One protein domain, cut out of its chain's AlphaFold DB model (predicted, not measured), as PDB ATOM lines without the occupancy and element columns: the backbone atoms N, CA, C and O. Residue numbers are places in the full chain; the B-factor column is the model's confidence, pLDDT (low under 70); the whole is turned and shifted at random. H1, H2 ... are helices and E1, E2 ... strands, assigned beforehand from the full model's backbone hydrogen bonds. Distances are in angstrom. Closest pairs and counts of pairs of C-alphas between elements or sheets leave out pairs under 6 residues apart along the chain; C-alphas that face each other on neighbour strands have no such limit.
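Overview. This is residues 240 to 326 of the 673 residues of the protein "DUF2779 domain-containing protein" of Mycoplasma iowae 695 (UniProt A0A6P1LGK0). The model is a loose, drawn-out row of parts: a short two-strand hairpin, E1 and E2, lies between H2 at one end and the helical hairpin of H4 and H5, and H6 sticks out at the other end as a free arm. H1 is near H2, and the short H3 lies close to H4 and H5. The printed part has 87 residues with six named helices and two named strands, in the order H1, H2, E1, E2, H3, H4, H5, H6; the two strands are antiparallel, and the class is mostly helix. The whole is loose, with a radius of gyration of the C-alphas of 16.5 A, and spans 55 by 25 by 20 A.

Arrangement. Start at H1, residues 242 to 245, and go on to H2, residues 249 to 260: they are close but not clearly touching, and their closest C-alphas, those of Glu 244 and Ile 252, are 6.6 A apart. Next come E1, residues 263 to 265, and E2, residues 271 to 273, a hairpin of antiparallel strands at 138 degrees; look for N 264 and O 272 at 2.8 A and N 272 and O 264 at 2.9 A, both within hydrogen-bond range. The closest C-alphas of H2 and E1, those of Lys 258 and Tyr 264, are 7.7 A apart. H4, residues 285 to 294, comes closest to E2 at the C-alphas of Asp 286 and Gly 273, 7.2 A apart. H4 and H5, residues 297 to 315, are a helical hairpin: they touch, at a shallow tilt of 9 degrees, opposite ways, with the C-alphas of Lys 291 and Thr 300 closest at 5.8 A, and H5 touches H4 with residues 299 to 307 alone. H3, residues 276 to 280, is close to H5 but not clearly touching it, with the C-alphas of Ile 279 and Leu 310 closest at 7.6 A. H5 and H6, residues 317 to 326, meet only through their link, and H2 and H5 are apart. Every O i to N i+4 pair is within hydrogen-bond range in H2, H3, H4 and H6; H5 has 14 of 15, and H1 is too short for such a pair.

Along the chain. Find C-alpha 242 at (-26.798, -19.111, 22.669), where H1 begins. H2 is 16.3 A from first to last C-alpha, E1 6.9 A, E2 7.0 A and H4 14.3 A. H5, the longest helix, runs 26.9 A from C-alpha 297 at (-17.883, -28.041, 8.882). H6, 14.4 A long, ends at C-alpha 326 at (-39.087, -61.764, -2.100).

Size, cuts and confidence. The C-alphas of Pro 248 and Asp 326 are the two farthest apart, at 55.7 A. Residues 316 to 326, of which 317 to 326 belong to H6, stand free; without them the body spans 45 by 26 by 17 A. The printed part has no cut, and its links between named elements are tight. The mean pLDDT of the printed part is 87.2, and residues 295 to 299 are under 70.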
ATOM      1  N   LEU A 240     -31.496 -24.545  20.008       78.50
ATOM      2  CA  LEU A 240     -31.355 -23.085  19.984       78.50
ATOM      3  C   LEU A 240     -29.895 -22.661  20.184       78.50
ATOM      4  O   LEU A 240     -29.195 -23.180  21.054       78.50
ATOM      5  N   SER A 241     -29.457 -21.663  19.420       78.81
ATOM      6  CA  SER A 241     -28.172 -20.999  19.627       78.81
ATOM      7  C   SER A 241     -28.161 -20.223  20.945       78.81
ATOM      8  O   SER A 241     -29.205 -19.880  21.500       78.81
ATOM      9  N   LYS A 242     -26.961 -19.890  21.434       80.31
ATOM     10  CA  LYS A 242     -26.798 -19.111  22.669       80.31
ATOM     11  C   LYS A 242     -27.562 -17.779  22.628       80.31
ATOM     12  O   LYS A 242     -28.254 -17.465  23.585       80.31
ATOM     13  N   ALA A 243     -27.499 -17.058  21.508       81.25
ATOM     14  CA  ALA A 243     -28.214 -15.794  21.330       81.25
ATOM     15  C   ALA A 243     -29.742 -15.980  21.324       81.25
ATOM     16  O   ALA A 243     -30.473 -15.172  21.887       81.25
ATOM     17  N   GLU A 244     -30.244 -17.068  20.734       82.25
ATOM     18  CA  GLU A 244     -31.681 -17.367  20.749       82.25
ATOM     19  C   GLU A 244     -32.181 -17.754  22.144       82.25
ATOM     20  O   GLU A 244     -33.322 -17.445  22.476       82.25
ATOM     21  N   LYS A 245     -31.340 -18.386  22.978       82.25
ATOM     22  CA  LYS A 245     -31.672 -18.706  24.379       82.25
ATOM     23  C   LYS A 245     -31.867 -17.439  25.242       82.25
ATOM     24  O   LYS A 245     -32.497 -17.532  26.289       82.25
ATOM     25  N   GLU A 246     -31.393 -16.272  24.796       84.94
ATOM     26  CA  GLU A 246     -31.541 -14.975  25.483       84.94
ATOM     27  C   GLU A 246     -32.773 -14.168  25.019       84.94
ATOM     28  O   GLU A 246     -33.066 -13.099  25.560       84.94
ATOM     29  N   LEU A 247     -33.525 -14.656  24.023       85.88
ATOM     30  CA  LEU A 247     -34.719 -13.972  23.523       85.88
ATOM     31  C   LEU A 247     -35.877 -13.985  24.544       85.88
ATOM     32  O   LEU A 247     -35.974 -14.875  25.387       85.88
ATOM     33  N   PRO A 248     -36.843 -13.052  24.430       87.44
ATOM     34  CA  PRO A 248     -38.106 -13.144  25.156       87.44
ATOM     35  C   PRO A 248     -38.803 -14.500  24.951       87.44
ATOM     36  O   PRO A 248     -38.804 -15.045  23.845       87.44
ATOM     37  N   LYS A 249     -39.457 -15.023  25.999       83.38
ATOM     38  CA  LYS A 249     -40.068 -16.370  26.028       83.38
ATOM     39  C   LYS A 249     -40.972 -16.665  24.822       83.38
ATOM     40  O   LYS A 249     -40.895 -17.739  24.232       83.38
ATOM     41  N   ASN A 250     -41.799 -15.704  24.417       85.19
ATOM     42  CA  ASN A 250     -42.675 -15.828  23.249       85.19
ATOM     43  C   ASN A 250     -41.888 -15.972  21.934       85.19
ATOM     44  O   ASN A 250     -42.260 -16.781  21.088       85.19
ATOM     45  N   LYS A 251     -40.780 -15.239  21.781       87.88
ATOM     46  CA  LYS A 251     -39.884 -15.371  20.626       87.88
ATOM     47  C   LYS A 251     -39.146 -16.707  20.644       87.88
ATOM     48  O   LYS A 251     -39.085 -17.351  19.605       87.88
ATOM     49  N   ILE A 252     -38.666 -17.163  21.805       87.00
ATOM     50  CA  ILE A 252     -38.056 -18.498  21.960       87.00
ATOM     51  C   ILE A 252     -39.011 -19.582  21.462       87.00
ATOM     52  O   ILE A 252     -38.627 -20.439  20.669       87.00
ATOM     53  N   ILE A 253     -40.266 -19.542  21.909       87.06
ATOM     54  CA  ILE A 253     -41.282 -20.534  21.536       87.06
ATOM     55  C   ILE A 253     -41.608 -20.451  20.054       87.06
ATOM     56  O   ILE A 253     -41.705 -21.487  19.404       87.06
ATOM     57  N   TRP A 254     -41.718 -19.242  19.504       89.44
ATOM     58  CA  TRP A 254     -41.914 -19.050  18.073       89.44
ATOM     59  C   TRP A 254     -40.765 -19.661  17.255       89.44
ATOM     60  O   TRP A 254     -41.028 -20.459  16.357       89.44
ATOM     61  N   VAL A 255     -39.502 -19.382  17.612       88.06
ATOM     62  CA  VAL A 255     -38.317 -19.954  16.944       88.06
ATOM     63  C   VAL A 255     -38.304 -21.479  17.068       88.06
ATOM     64  O   VAL A 255     -38.093 -22.170  16.070       88.06
ATOM     65  N   LYS A 256     -38.570 -22.020  18.267       87.94
ATOM     66  CA  LYS A 256     -38.690 -23.472  18.481       87.94
ATOM     67  C   LYS A 256     -39.775 -24.065  17.585       87.94
ATOM     68  O   LYS A 256     -39.495 -25.024  16.879       87.94
ATOM     69  N   ASN A 257     -40.971 -23.477  17.557       89.50
ATOM     70  CA  ASN A 257     -42.076 -23.972  16.737       89.50
ATOM     71  C   ASN A 257     -41.706 -23.992  15.241       89.50
ATOM     72  O   ASN A 257     -41.926 -24.980  14.547       89.50
ATOM     73  N   LYS A 258     -41.074 -22.927  14.737       90.25
ATOM     74  CA  LYS A 258     -40.575 -22.883  13.354       90.25
ATOM     75  C   LYS A 258     -39.563 -23.995  13.082       90.25
ATOM     76  O   LYS A 258     -39.728 -24.774  12.152       90.25
ATOM     77  N   ARG A 259     -38.564 -24.160  13.937       87.19
ATOM     78  CA  ARG A 259     -37.570 -25.232  13.792       87.19
ATOM     79  C   ARG A 259     -38.169 -26.630  13.805       87.19
ATOM     80  O   ARG A 259     -37.789 -27.461  12.986       87.19
ATOM     81  N   LYS A 260     -39.138 -26.865  14.689       87.31
ATOM     82  CA  LYS A 260     -39.860 -28.136  14.769       87.31
ATOM     83  C   LYS A 260     -40.591 -28.476  13.464       87.31
ATOM     84  O   LYS A 260     -40.644 -29.635  13.074       87.31
ATOM     85  N   LYS A 261     -41.049 -27.480  12.704       88.12
ATOM     86  CA  LYS A 261     -41.654 -27.670  11.370       88.12
ATOM     87  C   LYS A 261     -40.648 -27.883  10.234       88.12
ATOM     88  O   LYS A 261     -41.077 -28.033   9.097       88.12
ATOM     89  N   GLY A 262     -39.343 -27.859  10.507       87.88
ATOM     90  CA  GLY A 262     -38.291 -28.006   9.494       87.88
ATOM     91  C   GLY A 262     -37.696 -26.693   8.979       87.88
ATOM     92  O   GLY A 262     -36.842 -26.728   8.089       87.88
ATOM     93  N   TYR A 263     -38.090 -25.542   9.537       88.31
ATOM     94  CA  TYR A 263     -37.475 -24.271   9.162       88.31
ATOM     95  C   TYR A 263     -36.086 -24.117   9.787       88.31
ATOM     96  O   TYR A 263     -35.805 -24.578  10.896       88.31
ATOM     97  N   TYR A 264     -35.207 -23.429   9.075       84.62
ATOM     98  CA  TYR A 264     -33.906 -22.997   9.553       84.62
ATOM     99  C   TYR A 264     -33.725 -21.514   9.259       84.62
ATOM    100  O   TYR A 264     -34.401 -20.947   8.405       84.62
ATOM    101  N   PHE A 265     -32.809 -20.896   9.992       81.25
ATOM    102  CA  PHE A 265     -32.522 -19.478   9.861       81.25
ATOM    103  C   PHE A 265     -31.102 -19.299   9.347       81.25
ATOM    104  O   PHE A 265     -30.197 -20.043   9.742       81.25
ATOM    105  N   ASP A 266     -30.914 -18.343   8.446       77.69
ATOM    106  CA  ASP A 266     -29.577 -17.948   8.020       77.69
ATOM    107  C   ASP A 266     -28.907 -17.009   9.043       77.69
ATOM    108  O   ASP A 266     -29.404 -16.781  10.148       77.69
ATOM    109  N   LYS A 267     -27.736 -16.467   8.691       73.00
ATOM    110  CA  LYS A 267     -26.969 -15.576   9.577       73.00
ATOM    111  C   LYS A 267     -27.627 -14.211   9.806       73.00
ATOM    112  O   LYS A 267     -27.251 -13.532  10.758       73.00
ATOM    113  N   ILE A 268     -28.538 -13.798   8.927       77.00
ATOM    114  CA  ILE A 268     -29.258 -12.519   8.987       77.00
ATOM    115  C   ILE A 268     -30.617 -12.714   9.689       77.00
ATOM    116  O   ILE A 268     -31.236 -11.750  10.132       77.00
ATOM    117  N   GLY A 269     -31.030 -13.967   9.894       74.06
ATOM    118  CA  GLY A 269     -32.264 -14.343  10.573       74.06
ATOM    119  C   GLY A 269     -33.436 -14.548   9.618       74.06
ATOM    120  O   GLY A 269     -34.573 -14.616  10.086       74.06
ATOM    121  N   GLU A 270     -33.188 -14.651   8.309       81.50
ATOM    122  CA  GLU A 270     -34.239 -14.976   7.347       81.50
ATOM    123  C   GLU A 270     -34.661 -16.439   7.484       81.50
ATOM    124  O   GLU A 270     -33.847 -17.323   7.762       81.50
ATOM    125  N   GLU A 271     -35.962 -16.676   7.328       84.69
ATOM    126  CA  GLU A 271     -36.596 -17.981   7.486       84.69
ATOM    127  C   GLU A 271     -36.547 -18.759   6.166       84.69
ATOM    128  O   GLU A 271     -37.053 -18.304   5.144       84.69
ATOM    129  N   HIS A 272     -35.988 -19.966   6.213       87.75
ATOM    130  CA  HIS A 272     -35.897 -20.896   5.086       87.75
ATOM    131  C   HIS A 272     -36.416 -22.273   5.506       87.75
ATOM    132  O   HIS A 272     -36.434 -22.598   6.693       87.75
ATOM    133  N   GLY A 273     -36.804 -23.125   4.560       90.94
ATOM    134  CA  GLY A 273     -37.265 -24.482   4.856       90.94
ATOM    135  C   GLY A 273     -36.999 -25.435   3.699       90.94
ATOM    136  O   GLY A 273     -36.896 -25.007   2.558       90.94
ATOM    137  N   ILE A 274     -36.882 -26.728   4.004       92.94
ATOM    138  CA  ILE A 274     -36.723 -27.775   2.985       92.94
ATOM    139  C   ILE A 274     -38.110 -28.278   2.612       92.94
ATOM    140  O   ILE A 274     -38.797 -28.842   3.469       92.94
ATOM    141  N   LEU A 275     -38.526 -28.051   1.368       95.12
ATOM    142  CA  LEU A 275     -39.848 -28.454   0.905       95.12
ATOM    143  C   LEU A 275     -39.931 -29.972   0.753       95.12
ATOM    144  O   LEU A 275     -39.091 -30.606   0.111       95.12
ATOM    145  N   ILE A 276     -41.002 -30.544   1.298       96.25
ATOM    146  CA  ILE A 276     -41.330 -31.963   1.148       96.25
ATOM    147  C   ILE A 276     -41.476 -32.312  -0.338       96.25
ATOM    148  O   ILE A 276     -40.910 -33.297  -0.799       96.25
ATOM    149  N   SER A 277     -42.177 -31.486  -1.116       94.69
ATOM    150  CA  SER A 277     -42.386 -31.724  -2.550       94.69
ATOM    151  C   SER A 277     -41.079 -31.845  -3.335       94.69
ATOM    152  O   SER A 277     -40.977 -32.702  -4.208       94.69
ATOM    153  N   ASN A 278     -40.071 -31.034  -3.003       95.31
ATOM    154  CA  ASN A 278     -38.784 -31.038  -3.699       95.31
ATOM    155  C   ASN A 278     -38.066 -32.370  -3.475       95.31
ATOM    156  O   ASN A 278     -37.761 -33.083  -4.433       95.31
ATOM    157  N   ILE A 279     -37.908 -32.775  -2.210       95.06
ATOM    158  CA  ILE A 279     -37.213 -34.025  -1.876       95.06
ATOM    159  C   ILE A 279     -37.947 -35.260  -2.407       95.06
ATOM    160  O   ILE A 279     -37.307 -36.214  -2.841       95.06
ATOM    161  N   LEU A 280     -39.283 -35.235  -2.436       95.94
ATOM    162  CA  LEU A 280     -40.103 -36.310  -2.995       95.94
ATOM    163  C   LEU A 280     -39.932 -36.466  -4.517       95.94
ATOM    164  O   LEU A 280     -40.172 -37.549  -5.055       95.94
ATOM    165  N   CYS A 281     -39.523 -35.400  -5.204       93.75
ATOM    166  CA  CYS A 281     -39.228 -35.370  -6.637       93.75
ATOM    167  C   CYS A 281     -37.731 -35.537  -6.950       93.75
ATOM    168  O   CYS A 281     -37.340 -35.462  -8.113       93.75
ATOM    169  N   GLY A 282     -36.890 -35.763  -5.934       94.44
ATOM    170  CA  GLY A 282     -35.441 -35.861  -6.102       94.44
ATOM    171  C   GLY A 282     -34.743 -34.518  -6.355       94.44
ATOM    172  O   GLY A 282     -33.588 -34.514  -6.782       94.44
ATOM    173  N   ASP A 283     -35.415 -33.393  -6.093       95.69
ATOM    174  CA  ASP A 283     -34.807 -32.064  -6.058       95.69
ATOM    175  C   ASP A 283     -34.295 -31.770  -4.641       95.69
ATOM    176  O   ASP A 283     -35.042 -31.766  -3.662       95.69
ATOM    177  N   TYR A 284     -32.990 -31.525  -4.535       94.75
ATOM    178  CA  TYR A 284     -32.299 -31.294  -3.268       94.75
ATOM    179  C   TYR A 284     -31.694 -29.891  -3.161       94.75
ATOM    180  O   TYR A 284     -30.876 -29.644  -2.270       94.75
ATOM    181  N   SER A 285     -32.096 -28.969  -4.039       91.50
ATOM    182  CA  SER A 285     -31.606 -27.588  -4.074       91.50
ATOM    183  C   SER A 285     -31.745 -26.874  -2.724       91.50
ATOM    184  O   SER A 285     -30.796 -26.234  -2.275       91.50
ATOM    185  N   ASP A 286     -32.855 -27.062  -2.003       90.25
ATOM    186  CA  ASP A 286     -33.050 -26.501  -0.654       90.25
ATOM    187  C   ASP A 286     -31.973 -26.966   0.345       90.25
ATOM    188  O   ASP A 286     -31.499 -26.194   1.182       90.25
ATOM    189  N   ILE A 287     -31.550 -28.232   0.259       89.81
ATOM    190  CA  ILE A 287     -30.522 -28.807   1.139       89.81
ATOM    191  C   ILE A 287     -29.147 -28.235   0.784       89.81
ATOM    192  O   ILE A 287     -28.363 -27.887   1.674       89.81
ATOM    193  N   GLU A 288     -28.858 -28.109  -0.508       88.94
ATOM    194  CA  GLU A 288     -27.615 -27.519  -1.013       88.94
ATOM    195  C   GLU A 288     -27.514 -26.035  -0.629       88.94
ATOM    196  O   GLU A 288     -26.489 -25.599  -0.098       88.94
ATOM    197  N   ASN A 289     -28.608 -25.284  -0.759       86.12
ATOM    198  CA  ASN A 289     -28.713 -23.895  -0.312       86.12
ATOM    199  C   ASN A 289     -28.499 -23.775   1.201       86.12
ATOM    200  O   ASN A 289     -27.684 -22.967   1.657       86.12
ATOM    201  N   LYS A 290     -29.150 -24.630   2.002       86.00
ATOM    202  CA  LYS A 290     -28.929 -24.698   3.457       86.00
ATOM    203  C   LYS A 290     -27.457 -24.925   3.803       86.00
ATOM    204  O   LYS A 290     -26.934 -24.300   4.729       86.00
ATOM    205  N   LYS A 291     -26.770 -25.801   3.064       84.69
ATOM    206  CA  LYS A 291     -25.342 -26.086   3.255       84.69
ATOM    207  C   LYS A 291     -24.481 -24.839   3.021       84.69
ATOM    208  O   LYS A 291     -23.610 -24.556   3.847       84.69
ATOM    209  N   ILE A 292     -24.754 -24.087   1.952       82.62
ATOM    210  CA  ILE A 292     -24.065 -22.827   1.619       82.62
ATOM    211  C   ILE A 292     -24.270 -21.785   2.727       82.62
ATOM    212  O   ILE A 292     -23.316 -21.141   3.165       82.62
ATOM    213  N   LEU A 293     -25.498 -21.652   3.234       78.94
ATOM    214  CA  LEU A 293     -25.838 -20.663   4.262       78.94
ATOM    215  C   LEU A 293     -25.148 -20.943   5.609       78.94
ATOM    216  O   LEU A 293     -24.721 -20.015   6.303       78.94
ATOM    217  N   LEU A 294     -25.003 -22.219   5.984       74.31
ATOM    218  CA  LEU A 294     -24.516 -22.601   7.313       74.31
ATOM    219  C   LEU A 294     -22.989 -22.536   7.469       74.31
ATOM    220  O   LEU A 294     -22.536 -22.339   8.594       74.31
ATOM    221  N   ASN A 295     -22.194 -22.661   6.394       65.56
ATOM    222  CA  ASN A 295     -20.722 -22.490   6.369       65.56
ATOM    223  C   ASN A 295     -19.932 -23.125   7.554       65.56
ATOM    224  O   ASN A 295     -18.825 -22.692   7.874       65.56
ATOM    225  N   ASN A 296     -20.479 -24.154   8.216       63.91
ATOM    226  CA  ASN A 296     -19.918 -24.809   9.403       63.91
ATOM    227  C   ASN A 296     -19.642 -26.292   9.116       63.91
ATOM    228  O   ASN A 296     -20.561 -27.045   8.794       63.91
ATOM    229  N   THR A 297     -18.389 -26.720   9.294       61.53
ATOM    230  CA  THR A 297     -17.883 -28.041   8.882       61.53
ATOM    231  C   THR A 297     -18.565 -29.235   9.558       61.53
ATOM    232  O   THR A 297     -18.648 -30.306   8.954       61.53
ATOM    233  N   LYS A 298     -19.062 -29.104  10.797       60.78
ATOM    234  CA  LYS A 298     -19.789 -30.203  11.468       60.78
ATOM    235  C   LYS A 298     -21.206 -30.358  10.919       60.78
ATOM    236  O   LYS A 298     -21.628 -31.469  10.608       60.78
ATOM    237  N   THR A 299     -21.914 -29.246  10.750       66.19
ATOM    238  CA  THR A 299     -23.287 -29.242  10.231       66.19
ATOM    239  C   THR A 299     -23.330 -29.680   8.769       66.19
ATOM    240  O   THR A 299     -24.220 -30.435   8.385       66.19
ATOM    241  N   THR A 300     -22.328 -29.306   7.968       75.75
ATOM    242  CA  THR A 300     -22.225 -29.733   6.564       75.75
ATOM    243  C   THR A 300     -22.064 -31.249   6.435       75.75
ATOM    244  O   THR A 300     -22.711 -31.834   5.578       75.75
ATOM    245  N   LYS A 301     -21.300 -31.912   7.321       80.06
ATOM    246  CA  LYS A 301     -21.173 -33.385   7.324       80.06
ATOM    247  C   LYS A 301     -22.499 -34.090   7.610       80.06
ATOM    248  O   LYS A 301     -22.811 -35.089   6.969       80.06
ATOM    249  N   SER A 302     -23.280 -33.580   8.567       81.25
ATOM    250  CA  SER A 302     -24.602 -34.143   8.869       81.25
ATOM    251  C   SER A 302     -25.560 -33.982   7.689       81.25
ATOM    252  O   SER A 302     -26.286 -34.918   7.375       81.25
ATOM    253  N   LEU A 303     -25.548 -32.819   7.031       84.75
ATOM    254  CA  LEU A 303     -26.366 -32.565   5.844       84.75
ATOM    255  C   LEU A 303     -25.951 -33.451   4.665       84.75
ATOM    256  O   LEU A 303     -26.819 -34.000   4.000       84.75
ATOM    257  N   ASP A 304     -24.647 -33.641   4.450       88.12
ATOM    258  CA  ASP A 304     -24.120 -34.532   3.409       88.12
ATOM    259  C   ASP A 304     -24.556 -35.982   3.637       88.12
ATOM    260  O   ASP A 304     -24.964 -36.664   2.696       88.12
ATOM    261  N   LYS A 305     -24.552 -36.434   4.899       88.81
ATOM    262  CA  LYS A 305     -25.081 -37.750   5.269       88.81
ATOM    263  C   LYS A 305     -26.575 -37.854   4.943       88.81
ATOM    264  O   LYS A 305     -26.963 -38.792   4.250       88.81
ATOM    265  N   SER A 306     -27.397 -36.896   5.383       90.38
ATOM    266  CA  SER A 306     -28.842 -36.888   5.091       90.38
ATOM    267  C   SER A 306     -29.131 -36.844   3.588       90.38
ATOM    268  O   SER A 306     -30.008 -37.560   3.114       90.38
ATOM    269  N   LEU A 307     -28.369 -36.055   2.823       92.88
ATOM    270  CA  LEU A 307     -28.492 -35.963   1.370       92.88
ATOM    271  C   LEU A 307     -28.160 -37.291   0.678       92.88
ATOM    272  O   LEU A 307     -28.887 -37.695  -0.227       92.88
ATOM    273  N   SER A 308     -27.094 -37.976   1.107       93.88
ATOM    274  CA  SER A 308     -26.759 -39.316   0.604       93.88
ATOM    275  C   SER A 308     -27.907 -40.288   0.850       93.88
ATOM    276  O   SER A 308     -28.378 -40.922  -0.084       93.88
ATOM    277  N   ILE A 309     -28.426 -40.325   2.082       93.44
ATOM    278  CA  ILE A 309     -29.535 -41.205   2.468       93.44
ATOM    279  C   ILE A 309     -30.781 -40.945   1.613       93.44
ATOM    280  O   ILE A 309     -31.414 -41.894   1.150       93.44
ATOM    281  N   LEU A 310     -31.138 -39.678   1.380       95.38
ATOM    282  CA  LEU A 310     -32.282 -39.308   0.545       95.38
ATOM    283  C   LEU A 310     -32.101 -39.767  -0.908       95.38
ATOM    284  O   LEU A 310     -32.993 -40.415  -1.454       95.38
ATOM    285  N   LYS A 311     -30.930 -39.502  -1.500       96.06
ATOM    286  CA  LYS A 311     -30.587 -39.945  -2.862       96.06
ATOM    287  C   LYS A 311     -30.642 -41.464  -2.984       96.06
ATOM    288  O   LYS A 311     -31.250 -41.978  -3.921       96.06
ATOM    289  N   ASP A 312     -30.060 -42.175  -2.026       95.19
ATOM    290  CA  ASP A 312     -30.063 -43.636  -1.997       95.19
ATOM    291  C   ASP A 312     -31.488 -44.181  -1.861       95.19
ATOM    292  O   ASP A 312     -31.856 -45.123  -2.557       95.19
ATOM    293  N   THR A 313     -32.320 -43.567  -1.021       95.12
ATOM    294  CA  THR A 313     -33.725 -43.959  -0.832       95.12
ATOM    295  C   THR A 313     -34.543 -43.757  -2.106       95.12
ATOM    296  O   THR A 313     -35.265 -44.663  -2.523       95.12
ATOM    297  N   TYR A 314     -34.382 -42.603  -2.761       96.31
ATOM    298  CA  TYR A 314     -35.062 -42.281  -4.013       96.31
ATOM    299  C   TYR A 314     -34.688 -43.266  -5.130       96.31
ATOM    300  O   TYR A 314     -35.557 -43.856  -5.771       96.31
ATOM    301  N   ASN A 315     -33.387 -43.502  -5.320       96.88
ATOM    302  CA  ASN A 315     -32.876 -44.351  -6.398       96.88
ATOM    303  C   ASN A 315     -33.180 -45.842  -6.190       96.88
ATOM    304  O   ASN A 315     -33.299 -46.585  -7.164       96.88
ATOM    305  N   ASN A 316     -33.314 -46.293  -4.939       96.69
ATOM    306  CA  ASN A 316     -33.488 -47.709  -4.618       96.69
ATOM    307  C   ASN A 316     -34.943 -48.136  -4.385       96.69
ATOM    308  O   ASN A 316     -35.153 -49.302  -4.052       96.69
ATOM    309  N   PHE A 317     -35.945 -47.271  -4.583       96.81
ATOM    310  CA  PHE A 317     -37.351 -47.595  -4.293       96.81
ATOM    311  C   PHE A 317     -37.787 -48.956  -4.865       96.81
ATOM    312  O   PHE A 317     -38.191 -49.845  -4.118       96.81
ATOM    313  N   ASN A 318     -37.611 -49.172  -6.173       96.94
ATOM    314  CA  ASN A 318     -38.008 -50.424  -6.830       96.94
ATOM    315  C   ASN A 318     -37.244 -51.650  -6.305       96.94
ATOM    316  O   ASN A 318     -37.818 -52.732  -6.195       96.94
ATOM    317  N   ASN A 319     -35.962 -51.483  -5.966       97.88
ATOM    318  CA  ASN A 319     -35.142 -52.550  -5.395       97.88
ATOM    319  C   ASN A 319     -35.650 -52.941  -3.998       97.88
ATOM    320  O   ASN A 319     -35.826 -54.121  -3.709       97.88
ATOM    321  N   VAL A 320     -35.968 -51.955  -3.154       97.38
ATOM    322  CA  VAL A 320     -36.539 -52.194  -1.821       97.38
ATOM    323  C   VAL A 320     -37.888 -52.904  -1.916       97.38
ATOM    324  O   VAL A 320     -38.107 -53.898  -1.228       97.38
ATOM    325  N   ILE A 321     -38.772 -52.460  -2.815       97.75
ATOM    326  CA  ILE A 321     -40.057 -53.130  -3.050       97.75
ATOM    327  C   ILE A 321     -39.855 -54.585  -3.498       97.75
ATOM    328  O   ILE A 321     -40.554 -55.472  -3.005       97.75
ATOM    329  N   ALA A 322     -38.896 -54.857  -4.387       97.00
ATOM    330  CA  ALA A 322     -38.579 -56.219  -4.814       97.00
ATOM    331  C   ALA A 322     -38.084 -57.093  -3.647       97.00
ATOM    332  O   ALA A 322     -38.581 -58.203  -3.468       97.00
ATOM    333  N   GLN A 323     -37.186 -56.572  -2.807       96.94
ATOM    334  CA  GLN A 323     -36.682 -57.279  -1.622       96.94
ATOM    335  C   GLN A 323     -37.791 -57.590  -0.615       96.94
ATOM    336  O   GLN A 323     -37.884 -58.719  -0.135       96.94
ATOM    337  N   LEU A 324     -38.670 -56.624  -0.334       96.12
ATOM    338  CA  LEU A 324     -39.833 -56.834   0.531       96.12
ATOM    339  C   LEU A 324     -40.732 -57.949  -0.014       96.12
ATOM    340  O   LEU A 324     -41.179 -58.813   0.740       96.12
ATOM    341  N   TRP A 325     -40.967 -57.976  -1.327       95.00
ATOM    342  CA  TRP A 325     -41.750 -59.031  -1.964       95.00
ATOM    343  C   TRP A 325     -41.106 -60.407  -1.877       95.00
ATOM    344  O   TRP A 325     -41.795 -61.384  -1.575       95.00
ATOM    345  N   ASP A 326     -39.812 -60.499  -2.157       93.94
ATOM    346  CA  ASP A 326     -39.087 -61.764  -2.100       93.94
ATOM    347  C   ASP A 326     -39.041 -62.298  -0.669       93.94
ATOM    348  O   ASP A 326     -39.345 -63.471  -0.439       93.94
TER     349      ASP A 326